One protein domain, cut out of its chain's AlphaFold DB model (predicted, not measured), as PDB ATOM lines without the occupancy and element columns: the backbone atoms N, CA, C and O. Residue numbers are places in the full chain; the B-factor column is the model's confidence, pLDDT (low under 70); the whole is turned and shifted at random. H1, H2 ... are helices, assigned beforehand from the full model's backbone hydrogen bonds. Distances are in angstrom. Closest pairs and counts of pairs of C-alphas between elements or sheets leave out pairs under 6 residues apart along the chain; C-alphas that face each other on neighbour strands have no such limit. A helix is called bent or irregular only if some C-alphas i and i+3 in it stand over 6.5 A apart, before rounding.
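AT A GLANCE: This is residues 30 to 118 of the 167 residues of an uncharacterized protein of Polaromonas sp. C04 (UniProt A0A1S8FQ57). What shape? A loose rod folded back on itself: H1 and H2 run out, H3 makes the turn, and H4, the longest helix, returns. What composition? The 89 printed residues include four named helices, H1 to H4 in order: all helix. It is extended, radius of gyration of the C-alphas 19.0 A, spanning 60 by 24 by 18 A.

IN THESE COORDINATES: Which helices bend? H4, residues 76 to 116, and H2, residues 44 to 65, each assigned as one helix by hydrogen bonds, are bent: C-alphas 85 and 88 are 7.1 A apart, 53 and 56 6.9 A. H2a and H4a end at 53 and 85; H2b and H4b begin at 56 and 88; H4b, 39.0 A long, is irregular, C-alphas 100 and 103 being 6.6 A apart. The others? H1, residues 38 to 41, begins at (-11.826, -25.789, 40.616); H3, residues 68 to 73, ends at (-50.180, -13.765, 25.723).

HOW THE PARTS SIT: What touches? H1 only just touches residues 102 to 106 of H4b, with 3 C-alpha pairs within 8 A, the closest Leu 38 and Gln 106, 6.8 A. Backbones? Every O i to N i+4 pair is within hydrogen-bond range in H2a, H2b and H4a; 22 of 25 in H4b, 1 of 2 in H3.

THE WHOLE: How long? The farthest C-alphas, Asp 30 and Glu 69, are 62.2 A apart. Weak spots? The printed part has no cut; residues 38 to 42 have pLDDT under 70.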
ATOM      1  N   ASP A  30       5.919 -31.165  44.853       80.75
ATOM      2  CA  ASP A  30       4.545 -31.620  44.669       80.75
ATOM      3  C   ASP A  30       3.884 -30.855  43.502       80.75
ATOM      4  O   ASP A  30       3.618 -29.654  43.603       80.75
ATOM      5  N   PRO A  31       3.580 -31.535  42.379       71.94
ATOM      6  CA  PRO A  31       2.975 -30.906  41.211       71.94
ATOM      7  C   PRO A  31       1.506 -30.501  41.415       71.94
ATOM      8  O   PRO A  31       0.901 -29.978  40.472       71.94
ATOM      9  N   PHE A  32       0.897 -30.776  42.572       75.56
ATOM     10  CA  PHE A  32      -0.482 -30.413  42.909       75.56
ATOM     11  C   PHE A  32      -0.584 -29.330  43.988       75.56
ATOM     12  O   PHE A  32      -1.658 -28.750  44.128       75.56
ATOM     13  N   GLU A  33       0.515 -28.987  44.667       78.50
ATOM     14  CA  GLU A  33       0.553 -28.080  45.830       78.50
ATOM     15  C   GLU A  33      -0.086 -26.705  45.568       78.50
ATOM     16  O   GLU A  33      -0.667 -26.097  46.464       78.50
ATOM     17  N   LEU A  34      -0.030 -26.228  44.320       77.44
ATOM     18  CA  LEU A  34      -0.588 -24.937  43.899       77.44
ATOM     19  C   LEU A  34      -1.563 -25.044  42.721       77.44
ATOM     20  O   LEU A  34      -1.887 -24.036  42.087       77.44
ATOM     21  N   LYS A  35      -2.051 -26.249  42.401       74.19
ATOM     22  CA  LYS A  35      -3.080 -26.401  41.366       74.19
ATOM     23  C   LYS A  35      -4.451 -26.081  41.963       74.19
ATOM     24  O   LYS A  35      -4.867 -26.738  42.914       74.19
ATOM     25  N   PRO A  36      -5.198 -25.113  41.405       72.44
ATOM     26  CA  PRO A  36      -6.514 -24.786  41.927       72.44
ATOM     27  C   PRO A  36      -7.464 -25.974  41.734       72.44
ATOM     28  O   PRO A  36      -7.645 -26.482  40.623       72.44
ATOM     29  N   HIS A  37      -8.103 -26.400  42.822       75.00
ATOM     30  CA  HIS A  37      -9.135 -27.435  42.807       75.00
ATOM     31  C   HIS A  37     -10.490 -26.839  42.408       75.00
ATOM     32  O   HIS A  37     -11.402 -26.712  43.222       75.00
ATOM     33  N   LEU A  38     -10.629 -26.469  41.133       69.81
ATOM     34  CA  LEU A  38     -11.826 -25.789  40.616       69.81
ATOM     35  C   LEU A  38     -13.113 -26.607  40.766       69.81
ATOM     36  O   LEU A  38     -14.175 -26.033  40.981       69.81
ATOM     37  N   ALA A  39     -13.020 -27.939  40.733       66.50
ATOM     38  CA  ALA A  39     -14.168 -28.817  40.954       66.50
ATOM     39  C   ALA A  39     -14.832 -28.602  42.330       66.50
ATOM     40  O   ALA A  39     -16.035 -28.803  42.462       66.50
ATOM     41  N   ALA A  40     -14.076 -28.147  43.340       64.19
ATOM     42  CA  ALA A  40     -14.619 -27.824  44.659       64.19
ATOM     43  C   ALA A  40     -15.367 -26.477  44.690       64.19
ATOM     44  O   ALA A  40     -16.203 -26.266  45.563       64.19
ATOM     45  N   LEU A  41     -15.084 -25.573  43.745       63.12
ATOM     46  CA  LEU A  41     -15.703 -24.244  43.660       63.12
ATOM     47  C   LEU A  41     -17.002 -24.238  42.840       63.12
ATOM     48  O   LEU A  41     -17.757 -23.273  42.904       63.12
ATOM     49  N   ALA A  42     -17.259 -25.290  42.063       67.75
ATOM     50  CA  ALA A  42     -18.393 -25.374  41.149       67.75
ATOM     51  C   ALA A  42     -18.983 -26.791  41.130       67.75
ATOM     52  O   ALA A  42     -19.011 -27.452  40.091       67.75
ATOM     53  N   THR A  43     -19.431 -27.283  42.291       73.44
ATOM     54  CA  THR A  43     -20.105 -28.586  42.335       73.44
ATOM     55  C   THR A  43     -21.428 -28.536  41.559       73.44
ATOM     56  O   THR A  43     -22.034 -27.462  41.452       73.44
ATOM     57  N   PRO A  44     -21.917 -29.673  41.032       72.00
ATOM     58  CA  PRO A  44     -23.217 -29.726  40.364       72.00
ATOM     59  C   PRO A  44     -24.350 -29.182  41.240       72.00
ATOM     60  O   PRO A  44     -25.229 -28.474  40.753       72.00
ATOM     61  N   GLU A  45     -24.303 -29.443  42.547       75.19
ATOM     62  CA  GLU A  45     -25.291 -28.960  43.514       75.19
ATOM     63  C   GLU A  45     -25.220 -27.441  43.683       75.19
ATOM     64  O   GLU A  45     -26.260 -26.781  43.706       75.19
ATOM     65  N   TYR A  46     -24.009 -26.880  43.768       76.88
ATOM     66  CA  TYR A  46     -23.812 -25.434  43.835       76.88
ATOM     67  C   TYR A  46     -24.308 -24.756  42.553       76.88
ATOM     68  O   TYR A  46     -25.086 -23.806  42.622       76.88
ATOM     69  N   ALA A  47     -23.945 -25.292  41.385       74.56
ATOM     70  CA  ALA A  47     -24.393 -24.778  40.094       74.56
ATOM     71  C   ALA A  47     -25.924 -24.838  39.947       74.56
ATOM     72  O   ALA A  47     -26.541 -23.862  39.521       74.56
ATOM     73  N   ALA A  48     -26.551 -25.947  40.354       75.44
ATOM     74  CA  ALA A  48     -28.003 -26.101  40.328       75.44
ATOM     75  C   ALA A  48     -28.706 -25.123  41.285       75.44
ATOM     76  O   ALA A  48     -29.721 -24.522  40.923       75.44
ATOM     77  N   ALA A  49     -28.166 -24.937  42.493       80.56
ATOM     78  CA  ALA A  49     -28.705 -24.000  43.476       80.56
ATOM     79  C   ALA A  49     -28.596 -22.544  42.997       80.56
ATOM     80  O   ALA A  49     -29.562 -21.786  43.109       80.56
ATOM     81  N   GLU A  50     -27.458 -22.157  42.418       81.88
ATOM     82  CA  GLU A  50     -27.269 -20.819  41.853       81.88
ATOM     83  C   GLU A  50     -28.154 -20.586  40.624       81.88
ATOM     84  O   GLU A  50     -28.781 -19.530  40.517       81.88
ATOM     85  N   LEU A  51     -28.324 -21.585  39.751       78.25
ATOM     86  CA  LEU A  51     -29.262 -21.502  38.629       78.25
ATOM     87  C   LEU A  51     -30.703 -21.289  39.117       78.25
ATOM     88  O   LEU A  51     -31.412 -20.423  38.603       78.25
ATOM     89  N   GLN A  52     -31.132 -22.032  40.142       78.44
ATOM     90  CA  GLN A  52     -32.456 -21.861  40.748       78.44
ATOM     91  C   GLN A  52     -32.641 -20.482  41.393       78.44
ATOM     92  O   GLN A  52     -33.738 -19.926  41.321       78.44
ATOM     93  N   ARG A  53     -31.591 -19.924  42.007       84.31
ATOM     94  CA  ARG A  53     -31.605 -18.575  42.598       84.31
ATOM     95  C   ARG A  53     -31.652 -17.474  41.546       84.31
ATOM     96  O   ARG A  53     -32.369 -16.494  41.731       84.31
ATOM     97  N   ALA A  54     -30.902 -17.629  40.459       83.19
ATOM     98  CA  ALA A  54     -30.798 -16.628  39.405       83.19
ATOM     99  C   ALA A  54     -32.028 -16.612  38.484       83.19
ATOM    100  O   ALA A  54     -32.428 -15.541  38.020       83.19
ATOM    101  N   LEU A  55     -32.659 -17.770  38.246       79.94
ATOM    102  CA  LEU A  55     -33.734 -17.925  37.261       79.94
ATOM    103  C   LEU A  55     -34.902 -16.930  37.430       79.94
ATOM    104  O   LEU A  55     -35.293 -16.342  36.425       79.94
ATOM    105  N   PRO A  56     -35.457 -16.676  38.635       80.75
ATOM    106  CA  PRO A  56     -36.538 -15.701  38.794       80.75
ATOM    107  C   PRO A  56     -36.125 -14.285  38.390       80.75
ATOM    108  O   PRO A  56     -36.926 -13.554  37.813       80.75
ATOM    109  N   ARG A  57     -34.872 -13.905  38.677       84.31
ATOM    110  CA  ARG A  57     -34.354 -12.567  38.382       84.31
ATOM    111  C   ARG A  57     -34.146 -12.378  36.885       84.31
ATOM    112  O   ARG A  57     -34.672 -11.426  36.323       84.31
ATOM    113  N   VAL A  58     -33.453 -13.323  36.248       81.56
ATOM    114  CA  VAL A  58     -33.228 -13.318  34.794       81.56
ATOM    115  C   VAL A  58     -34.562 -13.326  34.055       81.56
ATOM    116  O   VAL A  58     -34.763 -12.552  33.128       81.56
ATOM    117  N   LEU A  59     -35.517 -14.143  34.508       78.62
ATOM    118  CA  LEU A  59     -36.837 -14.198  33.895       78.62
ATOM    119  C   LEU A  59     -37.572 -12.860  33.988       78.62
ATOM    120  O   LEU A  59     -38.159 -12.435  33.000       78.62
ATOM    121  N   ALA A  60     -37.547 -12.203  35.148       81.12
ATOM    122  CA  ALA A  60     -38.186 -10.903  35.326       81.12
ATOM    123  C   ALA A  60     -37.550  -9.823  34.434       81.12
ATOM    124  O   ALA A  60     -38.271  -9.017  33.846       81.12
ATOM    125  N   GLU A  61     -36.219  -9.832  34.306       83.75
ATOM    126  CA  GLU A  61     -35.468  -8.918  33.437       83.75
ATOM    127  C   GLU A  61     -35.822  -9.126  31.953       83.75
ATOM    128  O   GLU A  61     -36.120  -8.158  31.255       83.75
ATOM    129  N   GLU A  62     -35.862 -10.373  31.479       81.06
ATOM    130  CA  GLU A  62     -36.219 -10.708  30.092       81.06
ATOM    131  C   GLU A  62     -37.701 -10.424  29.792       81.06
ATOM    132  O   GLU A  62     -38.041  -9.846  28.759       81.06
ATOM    133  N   LEU A  63     -38.612 -10.758  30.717       77.56
ATOM    134  CA  LEU A  63     -40.047 -10.510  30.534       77.56
ATOM    135  C   LEU A  63     -40.369  -9.012  30.454       77.56
ATOM    136  O   LEU A  63     -41.320  -8.623  29.775       77.56
ATOM    137  N   ALA A  64     -39.593  -8.178  31.152       82.62
ATOM    138  CA  ALA A  64     -39.726  -6.724  31.119       82.62
ATOM    139  C   ALA A  64     -39.288  -6.113  29.778       82.62
ATOM    140  O   ALA A  64     -39.747  -5.025  29.434       82.62
ATOM    141  N   GLN A  65     -38.435  -6.806  29.017       84.75
ATOM    142  CA  GLN A  65     -37.981  -6.368  27.693       84.75
ATOM    143  C   GLN A  65     -38.939  -6.779  26.566       84.75
ATOM    144  O   GLN A  65     -38.828  -6.276  25.446       84.75
ATOM    145  N   LEU A  66     -39.898  -7.668  26.839       82.12
ATOM    146  CA  LEU A  66     -40.868  -8.105  25.842       82.12
ATOM    147  C   LEU A  66     -41.934  -7.026  25.561       82.12
ATOM    148  O   LEU A  66     -42.448  -6.398  26.492       82.12
ATOM    149  N   PRO A  67     -42.350  -6.865  24.290       86.19
ATOM    150  CA  PRO A  67     -43.505  -6.054  23.914       86.19
ATOM    151  C   PRO A  67     -44.763  -6.410  24.716       86.19
ATOM    152  O   PRO A  67     -45.017  -7.579  25.030       86.19
ATOM    153  N   ALA A  68     -45.581  -5.402  25.027       80.12
ATOM    154  CA  ALA A  68     -46.763  -5.563  25.872       80.12
ATOM    155  C   ALA A  68     -47.773  -6.570  25.297       80.12
ATOM    156  O   ALA A  68     -48.416  -7.281  26.075       80.12
ATOM    157  N   GLU A  69     -47.872  -6.678  23.966       82.12
ATOM    158  CA  GLU A  69     -48.744  -7.652  23.304       82.12
ATOM    159  C   GLU A  69     -48.293  -9.092  23.585       82.12
ATOM    160  O   GLU A  69     -49.119  -9.954  23.874       82.12
ATOM    161  N   LEU A  70     -46.982  -9.354  23.568       76.25
ATOM    162  CA  LEU A  70     -46.416 -10.682  23.825       76.25
ATOM    163  C   LEU A  70     -46.469 -11.052  25.310       76.25
ATOM    164  O   LEU A  70     -46.789 -12.189  25.659       76.25
ATOM    165  N   ARG A  71     -46.236 -10.078  26.195       73.69
ATOM    166  CA  ARG A  71     -46.331 -10.263  27.651       73.69
ATOM    167  C   ARG A  71     -47.754 -10.609  28.108       73.69
ATOM    168  O   ARG A  71     -47.922 -11.332  29.085       73.69
ATOM    169  N   ALA A  72     -48.778 -10.117  27.407       78.00
ATOM    170  CA  ALA A  72     -50.178 -10.435  27.698       78.00
ATOM    171  C   ALA A  72     -50.589 -11.854  27.254       78.00
ATOM    172  O   ALA A  72     -51.528 -12.419  27.812       78.00
ATOM    173  N   LEU A  73     -49.886 -12.437  26.275       79.19
ATOM    174  CA  LEU A  73     -50.180 -13.765  25.723       79.19
ATOM    175  C   LEU A  73     -49.602 -14.912  26.560       79.19
ATOM    176  O   LEU A  73     -50.072 -16.044  26.455       79.19
ATOM    177  N   VAL A  74     -48.598 -14.634  27.395       73.12
ATOM    178  CA  VAL A  74     -47.924 -15.647  28.212       73.12
ATOM    179  C   VAL A  74     -48.021 -15.259  29.688       73.12
ATOM    180  O   VAL A  74     -47.267 -14.404  30.151       73.12
ATOM    181  N   PRO A  75     -48.914 -15.895  30.468       77.81
ATOM    182  CA  PRO A  75     -48.969 -15.665  31.903       77.81
ATOM    183  C   PRO A  75     -47.633 -16.041  32.549       77.81
ATOM    184  O   PRO A  75     -47.136 -17.152  32.355       77.81
ATOM    185  N   GLU A  76     -47.085 -15.153  33.378       73.31
ATOM    186  CA  GLU A  76     -45.789 -15.346  34.044       73.31
ATOM    187  C   GLU A  76     -45.693 -16.703  34.764       73.31
ATOM    188  O   GLU A  76     -44.692 -17.407  34.657       73.31
ATOM    189  N   LYS A  77     -46.776 -17.124  35.430       76.81
ATOM    190  CA  LYS A  77     -46.856 -18.423  36.119       76.81
ATOM    191  C   LYS A  77     -46.685 -19.618  35.179       76.81
ATOM    192  O   LYS A  77     -46.105 -20.623  35.583       76.81
ATOM    193  N   VAL A  78     -47.184 -19.523  33.945       78.94
ATOM    194  CA  VAL A  78     -47.057 -20.583  32.934       78.94
ATOM    195  C   VAL A  78     -45.618 -20.650  32.435       78.94
ATOM    196  O   VAL A  78     -45.052 -21.739  32.367       78.94
ATOM    197  N   LEU A  79     -44.994 -19.500  32.172       77.12
ATOM    198  CA  LEU A  79     -43.592 -19.442  31.755       77.12
ATOM    199  C   LEU A  79     -42.642 -19.928  32.859       77.12
ATOM    200  O   LEU A  79     -41.741 -20.721  32.590       77.12
ATOM    201  N   GLN A  80     -42.881 -19.529  34.112       74.44
ATOM    202  CA  GLN A  80     -42.133 -20.029  35.269       74.44
ATOM    203  C   GLN A  80     -42.261 -21.549  35.418       74.44
ATOM    204  O   GLN A  80     -41.261 -22.225  35.656       74.44
ATOM    205  N   ALA A  81     -43.472 -22.098  35.283       80.44
ATOM    206  CA  ALA A  81     -43.693 -23.540  35.363       80.44
ATOM    207  C   ALA A  81     -42.997 -24.286  34.215       80.44
ATOM    208  O   ALA A  81     -42.363 -25.314  34.451       80.44
ATOM    209  N   PHE A  82     -43.056 -23.740  32.996       81.62
ATOM    210  CA  PHE A  82     -42.378 -24.294  31.828       81.62
ATOM    211  C   PHE A  82     -40.857 -24.327  32.019       81.62
ATOM    212  O   PHE A  82     -40.244 -25.380  31.871       81.62
ATOM    213  N   LEU A  83     -40.244 -23.213  32.427       77.19
ATOM    214  CA  LEU A  83     -38.798 -23.153  32.662       77.19
ATOM    215  C   LEU A  83     -38.362 -24.066  33.810       77.19
ATOM    216  O   LEU A  83     -37.366 -24.773  33.675       77.19
ATOM    217  N   LYS A  84     -39.136 -24.132  34.902       78.00
ATOM    218  CA  LYS A  84     -38.882 -25.089  35.990       78.00
ATOM    219  C   LYS A  84     -38.923 -26.539  35.511       78.00
ATOM    220  O   LYS A  84     -38.103 -27.334  35.957       78.00
ATOM    221  N   ALA A  85     -39.837 -26.883  34.607       83.75
ATOM    222  CA  ALA A  85     -39.904 -28.223  34.031       83.75
ATOM    223  C   ALA A  85     -38.705 -28.532  33.115       83.75
ATOM    224  O   ALA A  85     -38.297 -29.687  33.017       83.75
ATOM    225  N   GLN A  86     -38.119 -27.510  32.484       82.06
ATOM    226  CA  GLN A  86     -36.929 -27.644  31.638       82.06
ATOM    227  C   GLN A  86     -35.608 -27.617  32.424       82.06
ATOM    228  O   GLN A  86     -34.589 -28.068  31.899       82.06
ATOM    229  N   LEU A  87     -35.599 -27.145  33.679       76.94
ATOM    230  CA  LEU A  87     -34.391 -27.055  34.514       76.94
ATOM    231  C   LEU A  87     -33.558 -28.349  34.549       76.94
ATOM    232  O   LEU A  87     -32.351 -28.246  34.357       76.94
ATOM    233  N   PRO A  88     -34.127 -29.560  34.728       80.50
ATOM    234  CA  PRO A  88     -33.331 -30.789  34.735       80.50
ATOM    235  C   PRO A  88     -32.626 -31.070  33.401       80.50
ATOM    236  O   PRO A  88     -31.512 -31.589  33.380       80.50
ATOM    237  N   ALA A  89     -33.258 -30.721  32.276       82.69
ATOM    238  CA  ALA A  89     -32.665 -30.887  30.951       82.69
ATOM    239  C   ALA A  89     -31.545 -29.864  30.709       82.69
ATOM    240  O   ALA A  89     -30.478 -30.229  30.211       82.69
ATOM    241  N   ILE A  90     -31.762 -28.610  31.126       77.50
ATOM    242  CA  ILE A  90     -30.744 -27.552  31.102       77.50
ATOM    243  C   ILE A  90     -29.550 -27.959  31.972       77.50
ATOM    244  O   ILE A  90     -28.418 -27.898  31.503       77.50
ATOM    245  N   GLN A  91     -29.799 -28.455  33.188       75.44
ATOM    246  CA  GLN A  91     -28.761 -28.942  34.097       75.44
ATOM    247  C   GLN A  91     -27.926 -30.043  33.441       75.44
ATOM    248  O   GLN A  91     -26.712 -29.915  33.350       75.44
ATOM    249  N   LYS A  92     -28.567 -31.071  32.877       79.19
ATOM    250  CA  LYS A  92     -27.860 -32.171  32.205       79.19
ATOM    251  C   LYS A  92     -27.011 -31.695  31.017       79.19
ATOM    252  O   LYS A  92     -25.931 -32.231  30.770       79.19
ATOM    253  N   SER A  93     -27.491 -30.693  30.277       78.06
ATOM    254  CA  SER A  93     -26.739 -30.066  29.184       78.06
ATOM    255  C   SER A  93     -25.530 -29.278  29.701       78.06
ATOM    256  O   SER A  93     -24.445 -29.339  29.113       78.06
ATOM    257  N   LEU A  94     -25.703 -28.549  30.806       73.94
ATOM    258  CA  LEU A  94     -24.627 -27.819  31.473       73.94
ATOM    259  C   LEU A  94     -23.580 -28.772  32.050       73.94
ATOM    260  O   LEU A  94     -22.395 -28.512  31.877       73.94
ATOM    261  N   ASP A  95     -23.985 -29.898  32.638       73.94
ATOM    262  CA  ASP A  95     -23.066 -30.900  33.190       73.94
ATOM    263  C   ASP A  95     -22.154 -31.479  32.093       73.94
ATOM    264  O   ASP A  95     -20.936 -31.552  32.262       73.94
ATOM    265  N   GLY A  96     -22.721 -31.819  30.928       73.94
ATOM    266  CA  GLY A  96     -21.946 -32.303  29.780       73.94
ATOM    267  C   GLY A  96     -20.972 -31.257  29.226       73.94
ATOM    268  O   GLY A  96     -19.833 -31.582  28.891       73.94
ATOM    269  N   THR A  97     -21.395 -29.991  29.183       74.50
ATOM    270  CA  THR A  97     -20.551 -28.867  28.741       74.50
ATOM    271  C   THR A  97     -19.441 -28.573  29.758       74.50
ATOM    272  O   THR A  97     -18.287 -28.360  29.387       74.50
ATOM    273  N   SER A  98     -19.765 -28.617  31.052       74.31
ATOM    274  CA  SER A  98     -18.830 -28.421  32.163       74.31
ATOM    275  C   SER A  98     -17.734 -29.483  32.161       74.31
ATOM    276  O   SER A  98     -16.554 -29.142  32.232       74.31
ATOM    277  N   ALA A  99     -18.089 -30.758  31.959       76.62
ATOM    278  CA  ALA A  99     -17.124 -31.855  31.877       76.62
ATOM    279  C   ALA A  99     -16.067 -31.655  30.772       76.62
ATOM    280  O   ALA A  99     -14.931 -32.101  30.915       76.62
ATOM    281  N   GLN A 100     -16.422 -30.962  29.687       79.88
ATOM    282  CA  GLN A 100     -15.504 -30.644  28.590       79.88
ATOM    283  C   GLN A 100     -14.718 -29.346  28.826       79.88
ATOM    284  O   GLN A 100     -13.554 -29.254  28.443       79.88
ATOM    285  N   MET A 101     -15.335 -28.347  29.465       81.06
ATOM    286  CA  MET A 101     -14.732 -27.030  29.687       81.06
ATOM    287  C   MET A 101     -13.790 -26.997  30.899       81.06
ATOM    288  O   MET A 101     -12.800 -26.265  30.890       81.06
ATOM    289  N   MET A 102     -14.070 -27.774  31.951       80.25
ATOM    290  CA  MET A 102     -13.298 -27.721  33.201       80.25
ATOM    291  C   MET A 102     -11.821 -28.077  33.054       80.25
ATOM    292  O   MET A 102     -11.011 -27.348  33.628       80.25
ATOM    293  N   PRO A 103     -11.422 -29.100  32.277       82.50
ATOM    294  CA  PRO A 103     -10.005 -29.373  32.054       82.50
ATOM    295  C   PRO A 103      -9.279 -28.181  31.418       82.50
ATOM    296  O   PRO A 103      -8.203 -27.799  31.875       82.50
ATOM    297  N   LEU A 104      -9.900 -27.537  30.421       85.12
ATOM    298  CA  LEU A 104      -9.334 -26.368  29.744       85.12
ATOM    299  C   LEU A 104      -9.211 -25.169  30.691       85.12
ATOM    300  O   LEU A 104      -8.183 -24.486  30.704       85.12
ATOM    301  N   LEU A 105     -10.247 -24.911  31.495       85.31
ATOM    302  CA  LEU A 105     -10.228 -23.842  32.489       85.31
ATOM    303  C   LEU A 105      -9.139 -24.091  33.539       85.31
ATOM    304  O   LEU A 105      -8.370 -23.182  33.849       85.31
ATOM    305  N   GLN A 106      -9.033 -25.324  34.038       83.56
ATOM    306  CA  GLN A 106      -8.026 -25.715  35.020       83.56
ATOM    307  C   GLN A 106      -6.608 -25.552  34.472       83.56
ATOM    308  O   GLN A 106      -5.756 -24.987  35.156       83.56
ATOM    309  N   GLU A 107      -6.357 -25.987  33.237       85.19
ATOM    310  CA  GLU A 107      -5.053 -25.823  32.592       85.19
ATOM    311  C   GLU A 107      -4.709 -24.341  32.381       85.19
ATOM    312  O   GLU A 107      -3.602 -23.898  32.695       85.19
ATOM    313  N   THR A 108      -5.676 -23.552  31.905       87.94
ATOM    314  CA  THR A 108      -5.498 -22.112  31.685       87.94
ATOM    315  C   THR A 108      -5.178 -21.393  32.995       87.94
ATOM    316  O   THR A 108      -4.261 -20.571  33.042       87.94
ATOM    317  N   MET A 109      -5.888 -21.724  34.076       85.00
ATOM    318  CA  MET A 109      -5.635 -21.149  35.396       85.00
ATOM    319  C   MET A 109      -4.291 -21.593  35.968       85.00
ATOM    320  O   MET A 109      -3.562 -20.750  36.483       85.00
ATOM    321  N   ALA A 110      -3.926 -22.872  35.846       83.50
ATOM    322  CA  ALA A 110      -2.629 -23.368  36.306       83.50
ATOM    323  C   ALA A 110      -1.470 -22.628  35.619       83.50
ATOM    324  O   ALA A 110      -0.561 -22.148  36.294       83.50
ATOM    325  N   ARG A 111      -1.551 -22.446  34.295       85.31
ATOM    326  CA  ARG A 111      -0.564 -21.682  33.519       85.31
ATOM    327  C   ARG A 111      -0.485 -20.224  33.965       85.31
ATOM    328  O   ARG A 111       0.599 -19.676  34.121       85.31
ATOM    329  N   LYS A 112      -1.634 -19.590  34.207       87.44
ATOM    330  CA  LYS A 112      -1.677 -18.205  34.694       87.44
ATOM    331  C   LYS A 112      -1.087 -18.062  36.092       87.44
ATOM    332  O   LYS A 112      -0.370 -17.099  36.335       87.44
ATOM    333  N   LEU A 113      -1.348 -19.008  36.992       85.00
ATOM    334  CA  LEU A 113      -0.699 -19.033  38.303       85.00
ATOM    335  C   LEU A 113       0.816 -19.164  38.159       85.00
ATOM    336  O   LEU A 113       1.546 -18.477  38.862       85.00
ATOM    337  N   GLU A 114       1.283 -19.991  37.226       85.94
ATOM    338  CA  GLU A 114       2.708 -20.143  36.950       85.94
ATOM    339  C   GLU A 114       3.372 -18.839  36.477       85.94
ATOM    340  O   GLU A 114       4.456 -18.491  36.936       85.94
ATOM    341  N   GLU A 115       2.706 -18.099  35.587       86.81
ATOM    342  CA  GLU A 115       3.200 -16.821  35.055       86.81
ATOM    343  C   GLU A 115       3.210 -15.699  36.105       86.81
ATOM    344  O   GLU A 115       4.050 -14.801  36.050       86.81
ATOM    345  N   LEU A 116       2.248 -15.716  37.029       87.88
ATOM    346  CA  LEU A 116       1.987 -14.597  37.938       87.88
ATOM    347  C   LEU A 116       2.583 -14.788  39.332       87.88
ATOM    348  O   LEU A 116       2.779 -13.801  40.044       87.88
ATOM    349  N   LEU A 117       2.843 -16.030  39.746       88.19
ATOM    350  CA  LEU A 117       3.277 -16.343  41.101       88.19
ATOM    351  C   LEU A 117       4.712 -16.853  41.131       88.19
ATOM    352  O   LEU A 117       5.112 -17.755  40.400       88.19
ATOM    353  N   GLY A 118       5.466 -16.305  42.077       90.88
ATOM    354  CA  GLY A 118       6.729 -16.860  42.524       90.88
ATOM    355  C   GLY A 118       6.594 -17.359  43.958       90.88
ATOM    356  O   GLY A 118       5.985 -16.698  44.798       90.88
TER     357      GLY A 118